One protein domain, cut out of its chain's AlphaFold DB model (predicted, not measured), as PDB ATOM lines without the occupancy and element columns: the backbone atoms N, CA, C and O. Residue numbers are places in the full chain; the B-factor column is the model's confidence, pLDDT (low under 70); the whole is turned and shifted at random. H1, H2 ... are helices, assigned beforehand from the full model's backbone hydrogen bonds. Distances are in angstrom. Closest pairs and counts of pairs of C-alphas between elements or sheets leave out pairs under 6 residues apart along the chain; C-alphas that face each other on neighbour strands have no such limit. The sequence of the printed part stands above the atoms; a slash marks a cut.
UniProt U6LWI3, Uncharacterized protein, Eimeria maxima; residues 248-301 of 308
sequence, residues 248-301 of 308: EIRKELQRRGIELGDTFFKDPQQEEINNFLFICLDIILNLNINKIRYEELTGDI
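This is residues 248 to 301 of the 308 residues of an uncharacterized protein of Eimeria maxima (UniProt U6LWI3). What shape does the printed part make? It is an open zigzag of four helices with no helix touching another: short H1 and H2 lie at one end of the longest axis, the long H3 runs across the flat outline next to them, and H4 turns off near the last part of H3 to make the other end. Residues 266 to 271 stick out at the turn between H2 and H3, and residues 294 to 299, of which 294 to 298 belong to H4, stick out at the far end. What is it made of, and how large is it? The printed part has 54 residues with four named helices, H1, H2, H3 and H4 in chain order, and no named strand, and its class is all helix. It is loose, with a radius of gyration of the C-alphas of 14.0 A, and flat, spanning 41 by 23 by 11 A.

Where does H1 stand? H1, residues 248 to 255, is apart from H2, residues 262 to 266, from H3, residues 270 to 285, and from H4, residues 289 to 298. What is H3 near? H2 and H3 are close but not clearly touching; their closest C-alphas, those of Phe 264 and Glu 272, are 7.2 A apart. H3 and H4 are also close but not clearly touching, with the C-alphas of Asp 282 and Ile 289 closest at 7.3 A, and their lines are about perpendicular at 87 degrees. H2 and H4 are apart. How do the helix backbones run? In H1, H3 and H4 every O i to N i+4 pair is within hydrogen-bond range. In H2 the count is 0 of 1, while 2 of 2 O i to N i+3 pairs are within range.

Where does the first helix begin? H1 begins at C-alpha 248, (39.722, 28.442, 57.475), and measures 10.3 A from first to last C-alpha, and H2 measures 6.8 A. Where are the longer helices? H3 begins at C-alpha 270, (27.679, 38.020, 41.026), and is the longest helix, 16 residues and 22.2 A. H4 measures 14.1 A and ends at C-alpha 298, (45.514, 42.120, 18.816).

How far does the printed part reach? The two C-alphas farthest apart, those of Glu 248 and Gly 299, are 42.1 A apart. Is it cut, and are any links long? The printed part has no cut and no long link: H1 to H2 is a short link of 6 residues, and H2 to H3 and H3 to H4 are tight links of 3 residues each. How sure is the model? The mean pLDDT of the printed part is 91.3, that of H4 is 87, and no printed residue is under 70.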
ATOM      1  N   GLU A 248      38.454  28.927  58.019       95.00
ATOM      2  CA  GLU A 248      39.722  28.442  57.475       95.00
ATOM      3  C   GLU A 248      39.964  28.959  56.053       95.00
ATOM      4  O   GLU A 248      41.072  29.412  55.767       95.00
ATOM      5  N   ILE A 249      38.936  28.973  55.192       92.94
ATOM      6  CA  ILE A 249      39.018  29.554  53.841       92.94
ATOM      7  C   ILE A 249      39.402  31.028  53.948       92.94
ATOM      8  O   ILE A 249      40.334  31.474  53.285       92.94
ATOM      9  N   ARG A 250      38.732  31.786  54.820       93.00
ATOM     10  CA  ARG A 250      39.026  33.203  55.044       93.00
ATOM     11  C   ARG A 250      40.461  33.412  55.513       93.00
ATOM     12  O   ARG A 250      41.152  34.270  54.973       93.00
ATOM     13  N   LYS A 251      40.924  32.614  56.476       94.81
ATOM     14  CA  LYS A 251      42.302  32.679  56.979       94.81
ATOM     15  C   LYS A 251      43.321  32.349  55.889       94.81
ATOM     16  O   LYS A 251      44.359  33.001  55.807       94.81
ATOM     17  N   GLU A 252      43.036  31.362  55.047       93.31
ATOM     18  CA  GLU A 252      43.904  30.965  53.938       93.31
ATOM     19  C   GLU A 252      43.944  32.027  52.828       93.31
ATOM     20  O   GLU A 252      45.016  32.322  52.299       93.31
ATOM     21  N   LEU A 253      42.809  32.653  52.511       93.50
ATOM     22  CA  LEU A 253      42.737  33.772  51.568       93.50
ATOM     23  C   LEU A 253      43.471  35.004  52.106       93.50
ATOM     24  O   LEU A 253      44.296  35.580  51.398       93.50
ATOM     25  N   GLN A 254      43.280  35.326  53.386       94.38
ATOM     26  CA  GLN A 254      44.007  36.400  54.059       94.38
ATOM     27  C   GLN A 254      45.519  36.127  54.086       94.38
ATOM     28  O   GLN A 254      46.313  37.031  53.840       94.38
ATOM     29  N   ARG A 255      45.941  34.871  54.297       95.69
ATOM     30  CA  ARG A 255      47.356  34.457  54.217       95.69
ATOM     31  C   ARG A 255      47.956  34.697  52.828       95.69
ATOM     32  O   ARG A 255      49.158  34.923  52.720       95.69
ATOM     33  N   ARG A 256      47.135  34.654  51.777       92.25
ATOM     34  CA  ARG A 256      47.517  34.971  50.391       92.25
ATOM     35  C   ARG A 256      47.396  36.463  50.055       92.25
ATOM     36  O   ARG A 256      47.657  36.832  48.917       92.25
ATOM     37  N   GLY A 257      47.021  37.307  51.019       94.25
ATOM     38  CA  GLY A 257      46.818  38.745  50.825       94.25
ATOM     39  C   GLY A 257      45.499  39.104  50.136       94.25
ATOM     40  O   GLY A 257      45.368  40.212  49.627       94.25
ATOM     41  N   ILE A 258      44.534  38.179  50.088       95.12
ATOM     42  CA  ILE A 258      43.210  38.411  49.504       95.12
ATOM     43  C   ILE A 258      42.241  38.713  50.645       95.12
ATOM     44  O   ILE A 258      41.847  37.821  51.400       95.12
ATOM     45  N   GLU A 259      41.848  39.974  50.765       94.31
ATOM     46  CA  GLU A 259      40.865  40.411  51.750       94.31
ATOM     47  C   GLU A 259      39.471  40.412  51.117       94.31
ATOM     48  O   GLU A 259      39.147  41.253  50.283       94.31
ATOM     49  N   LEU A 260      38.643  39.436  51.499       93.88
ATOM     50  CA  LEU A 260      37.224  39.407  51.148       93.88
ATOM     51  C   LEU A 260      36.403  39.936  52.320       93.88
ATOM     52  O   LEU A 260      36.617  39.532  53.465       93.88
ATOM     53  N   GLY A 261      35.443  40.812  52.030       93.31
ATOM     54  CA  GLY A 261      34.512  41.319  53.033       93.31
ATOM     55  C   GLY A 261      33.605  40.219  53.591       93.31
ATOM     56  O   GLY A 261      33.304  39.232  52.920       93.31
ATOM     57  N   ASP A 262      33.107  40.404  54.816       92.62
ATOM     58  CA  ASP A 262      32.148  39.477  55.441       92.62
ATOM     59  C   ASP A 262      30.858  39.300  54.624       92.62
ATOM     60  O   ASP A 262      30.203  38.258  54.709       92.62
ATOM     61  N   THR A 263      30.497  40.304  53.822       95.12
ATOM     62  CA  THR A 263      29.339  40.285  52.921       95.12
ATOM     63  C   THR A 263      29.471  39.223  51.838       95.12
ATOM     64  O   THR A 263      28.487  38.543  51.562       95.12
ATOM     65  N   PHE A 264      30.683  38.986  51.325       95.94
ATOM     66  CA  PHE A 264      30.948  37.984  50.292       95.94
ATOM     67  C   PHE A 264      30.539  36.574  50.734       95.94
ATOM     68  O   PHE A 264      30.018  35.784  49.959       95.94
ATOM     69  N   PHE A 265      30.743  36.237  52.009       94.00
ATOM     70  CA  PHE A 265      30.398  34.910  52.522       94.00
ATOM     71  C   PHE A 265      28.917  34.763  52.890       94.00
ATOM     72  O   PHE A 265      28.440  33.639  53.028       94.00
ATOM     73  N   LYS A 266      28.199  35.877  53.083       94.50
ATOM     74  CA  LYS A 266      26.775  35.870  53.450       94.50
ATOM     75  C   LYS A 266      25.858  35.967  52.239       94.50
ATOM     76  O   LYS A 266      24.884  35.227  52.178       94.50
ATOM     77  N   ASP A 267      26.155  36.886  51.328       96.00
ATOM     78  CA  ASP A 267      25.341  37.179  50.149       96.00
ATOM     79  C   ASP A 267      26.244  37.662  48.997       96.00
ATOM     80  O   ASP A 267      26.336  38.866  48.731       96.00
ATOM     81  N   PRO A 268      27.002  36.743  48.371       93.94
ATOM     82  CA  PRO A 268      27.978  37.108  47.357       93.94
ATOM     83  C   PRO A 268      27.283  37.680  46.122       93.94
ATOM     84  O   PRO A 268      26.505  36.994  45.454       93.94
ATOM     85  N   GLN A 269      27.614  38.924  45.778       97.31
ATOM     86  CA  GLN A 269      27.167  39.515  44.519       97.31
ATOM     87  C   GLN A 269      27.856  38.822  43.338       97.31
ATOM     88  O   GLN A 269      29.010  38.385  43.430       97.31
ATOM     89  N   GLN A 270      27.166  38.727  42.202       95.75
ATOM     90  CA  GLN A 270      27.679  38.020  41.026       95.75
ATOM     91  C   GLN A 270      28.999  38.631  40.521       95.75
ATOM     92  O   GLN A 270      29.906  37.908  40.099       95.75
ATOM     93  N   GLU A 271      29.135  39.952  40.602       95.69
ATOM     94  CA  GLU A 271      30.346  40.688  40.242       95.69
ATOM     95  C   GLU A 271      31.523  40.326  41.157       95.69
ATOM     96  O   GLU A 271      32.642  40.134  40.676       95.69
ATOM     97  N   GLU A 272      31.277  40.177  42.460       95.44
ATOM     98  CA  GLU A 272      32.303  39.797  43.433       95.44
ATOM     99  C   GLU A 272      32.776  38.360  43.207       95.44
ATOM    100  O   GLU A 272      33.981  38.106  43.227       95.44
ATOM    101  N   ILE A 273      31.853  37.429  42.933       95.56
ATOM    102  CA  ILE A 273      32.194  36.033  42.611       95.56
ATOM    103  C   ILE A 273      33.090  35.989  41.375       95.56
ATOM    104  O   ILE A 273      34.124  35.321  41.383       95.56
ATOM    105  N   ASN A 274      32.720  36.717  40.322       94.38
ATOM    106  CA  ASN A 274      33.502  36.760  39.090       94.38
ATOM    107  C   ASN A 274      34.902  37.339  39.330       94.38
ATOM    108  O   ASN A 274      35.890  36.751  38.891       94.38
ATOM    109  N   ASN A 275      35.004  38.444  40.073       93.06
ATOM    110  CA  ASN A 275      36.292  39.033  40.440       93.06
ATOM    111  C   ASN A 275      37.149  38.060  41.257       93.06
ATOM    112  O   ASN A 275      38.335  37.892  40.972       93.06
ATOM    113  N   PHE A 276      36.547  37.370  42.226       95.25
ATOM    114  CA  PHE A 276      37.236  36.368  43.029       95.25
ATOM    115  C   PHE A 276      37.748  35.198  42.178       95.25
ATOM    116  O   PHE A 276      38.900  34.786  42.329       95.25
ATOM    117  N   LEU A 277      36.942  34.701  41.234       93.75
ATOM    118  CA  LEU A 277      37.359  33.655  40.297       93.75
ATOM    119  C   LEU A 277      38.533  34.109  39.424       93.75
ATOM    120  O   LEU A 277      39.472  33.337  39.226       93.75
ATOM    121  N   PHE A 278      38.528  35.357  38.947       92.25
ATOM    122  CA  PHE A 278      39.651  35.904  38.184       92.25
ATOM    123  C   PHE A 278      40.937  35.973  39.010       92.25
ATOM    124  O   PHE A 278      41.986  35.558  38.517       92.25
ATOM    125  N   ILE A 279      40.853  36.408  40.269       92.12
ATOM    126  CA  ILE A 279      41.995  36.410  41.196       92.12
ATOM    127  C   ILE A 279      42.508  34.980  41.421       92.12
ATOM    128  O   ILE A 279      43.712  34.737  41.387       92.12
ATOM    129  N   CYS A 280      41.610  34.009  41.609       91.88
ATOM    130  CA  CYS A 280      41.996  32.611  41.802       91.88
ATOM    131  C   CYS A 280      42.728  32.042  40.583       91.88
ATOM    132  O   CYS A 280      43.737  31.357  40.746       91.88
ATOM    133  N   LEU A 281      42.242  32.326  39.374       91.69
ATOM    134  CA  LEU A 281      42.887  31.886  38.139       91.69
ATOM    135  C   LEU A 281      44.267  32.524  37.965       91.69
ATOM    136  O   LEU A 281      45.208  31.811  37.621       91.69
ATOM    137  N   ASP A 282      44.401  33.820  38.254       91.12
ATOM    138  CA  ASP A 282      45.689  34.516  38.195       91.12
ATOM    139  C   ASP A 282      46.688  33.899  39.184       91.12
ATOM    140  O   ASP A 282      47.809  33.581  38.813       91.12
ATOM    141  N   ILE A 283      46.265  33.588  40.412       89.56
ATOM    142  CA  ILE A 283      47.150  32.986  41.423       89.56
ATOM    143  C   ILE A 283      47.527  31.540  41.088       89.56
ATOM    144  O   ILE A 283      48.675  31.143  41.280       89.56
ATOM    145  N   ILE A 284      46.568  30.722  40.642       91.75
ATOM    146  CA  ILE A 284      46.795  29.286  40.414       91.75
ATOM    147  C   ILE A 284      47.575  29.058  39.121       91.75
ATOM    148  O   ILE A 284      48.471  28.216  39.082       91.75
ATOM    149  N   LEU A 285      47.216  29.779  38.061       91.00
ATOM    150  CA  LEU A 285      47.774  29.564  36.728       91.00
ATOM    151  C   LEU A 285      48.890  30.555  36.393       91.00
ATOM    152  O   LEU A 285      49.575  30.360  35.392       91.00
ATOM    153  N   ASN A 286      49.080  31.605  37.201       89.81
ATOM    154  CA  ASN A 286      49.962  32.732  36.889       89.81
ATOM    155  C   ASN A 286      49.634  33.349  35.515       89.81
ATOM    156  O   ASN A 286      50.518  33.728  34.744       89.81
ATOM    157  N   LEU A 287      48.336  33.364  35.180       86.88
ATOM    158  CA  LEU A 287      47.807  33.813  33.899       86.88
ATOM    159  C   LEU A 287      46.977  35.076  34.082       86.88
ATOM    160  O   LEU A 287      45.848  35.045  34.570       86.88
ATOM    161  N   ASN A 288      47.494  36.173  33.537       87.75
ATOM    162  CA  ASN A 288      46.749  37.413  33.477       87.75
ATOM    163  C   ASN A 288      45.704  37.343  32.351       87.75
ATOM    164  O   ASN A 288      46.023  37.436  31.164       87.75
ATOM    165  N   ILE A 289      44.432  37.204  32.717       86.25
ATOM    166  CA  ILE A 289      43.321  37.069  31.758       86.25
ATOM    167  C   ILE A 289      43.180  38.302  30.860       86.25
ATOM    168  O   ILE A 289      42.817  38.172  29.690       86.25
ATOM    169  N   ASN A 290      43.518  39.493  31.362       87.50
ATOM    170  CA  ASN A 290      43.504  40.704  30.542       87.50
ATOM    171  C   ASN A 290      44.596  40.661  29.470       87.50
ATOM    172  O   ASN A 290      44.351  41.086  28.344       87.50
ATOM    173  N   LYS A 291      45.764  40.090  29.787       86.88
ATOM    174  CA  LYS A 291      46.828  39.845  28.804       86.88
ATOM    175  C   LYS A 291      46.359  38.885  27.714       86.88
ATOM    176  O   LYS A 291      46.532  39.197  26.544       86.88
ATOM    177  N   ILE A 292      45.698  37.786  28.087       85.31
ATOM    178  CA  ILE A 292      45.146  36.820  27.123       85.31
ATOM    179  C   ILE A 292      44.118  37.495  26.207       85.31
ATOM    180  O   ILE A 292      44.228  37.388  24.990       85.31
ATOM    181  N   ARG A 293      43.158  38.249  26.765       85.75
ATOM    182  CA  ARG A 293      42.172  38.981  25.949       85.75
ATOM    183  C   ARG A 293      42.823  40.016  25.039       85.75
ATOM    184  O   ARG A 293      42.373  40.201  23.916       85.75
ATOM    185  N   TYR A 294      43.851  40.715  25.516       88.31
ATOM    186  CA  TYR A 294      44.552  41.707  24.708       88.31
ATOM    187  C   TYR A 294      45.321  41.054  23.553       88.31
ATOM    188  O   TYR A 294      45.275  41.554  22.428       88.31
ATOM    189  N   GLU A 295      45.993  39.929  23.811       84.88
ATOM    190  CA  GLU A 295      46.676  39.132  22.784       84.88
ATOM    191  C   GLU A 295      45.681  38.572  21.759       84.88
ATOM    192  O   GLU A 295      45.947  38.645  20.560       84.88
ATOM    193  N   GLU A 296      44.510  38.105  22.204       84.56
ATOM    194  CA  GLU A 296      43.418  37.663  21.329       84.56
ATOM    195  C   GLU A 296      42.898  38.807  20.447       84.56
ATOM    196  O   GLU A 296      42.798  38.650  19.230       84.56
ATOM    197  N   LEU A 297      42.621  39.975  21.034       89.50
ATOM    198  CA  LEU A 297      42.101  41.134  20.304       89.50
ATOM    199  C   LEU A 297      43.123  41.700  19.307       89.50
ATOM    200  O   LEU A 297      42.756  42.176  18.235       89.50
ATOM    201  N   THR A 298      44.407  41.646  19.660       91.12
ATOM    202  CA  THR A 298      45.514  42.120  18.816       91.12
ATOM    203  C   THR A 298      45.910  41.080  17.761       91.12
ATOM    204  O   THR A 298      46.585  41.413  16.789       91.12
ATOM    205  N   GLY A 299      45.501  39.818  17.930       84.38
ATOM    206  CA  GLY A 299      45.915  38.698  17.083       84.38
ATOM    207  C   GLY A 299      47.386  38.296  17.250       84.38
ATOM    208  O   GLY A 299      47.859  37.421  16.528       84.38
ATOM    209  N   ASP A 300      48.111  38.893  18.200       76.12
ATOM    210  CA  ASP A 300      49.516  38.590  18.502       76.12
ATOM    211  C   ASP A 300      49.581  37.463  19.545       76.12
ATOM    212  O   ASP A 300      50.169  37.608  20.618       76.12
ATOM    213  N   ILE A 301      48.918  36.335  19.253       71.12
ATOM    214  CA  ILE A 301      49.009  35.125  20.076       71.12
ATOM    215  C   ILE A 301      50.409  34.559  19.857       71.12
ATOM    216  O   ILE A 301      50.638  33.674  19.028       71.12
TER     217      ILE A 301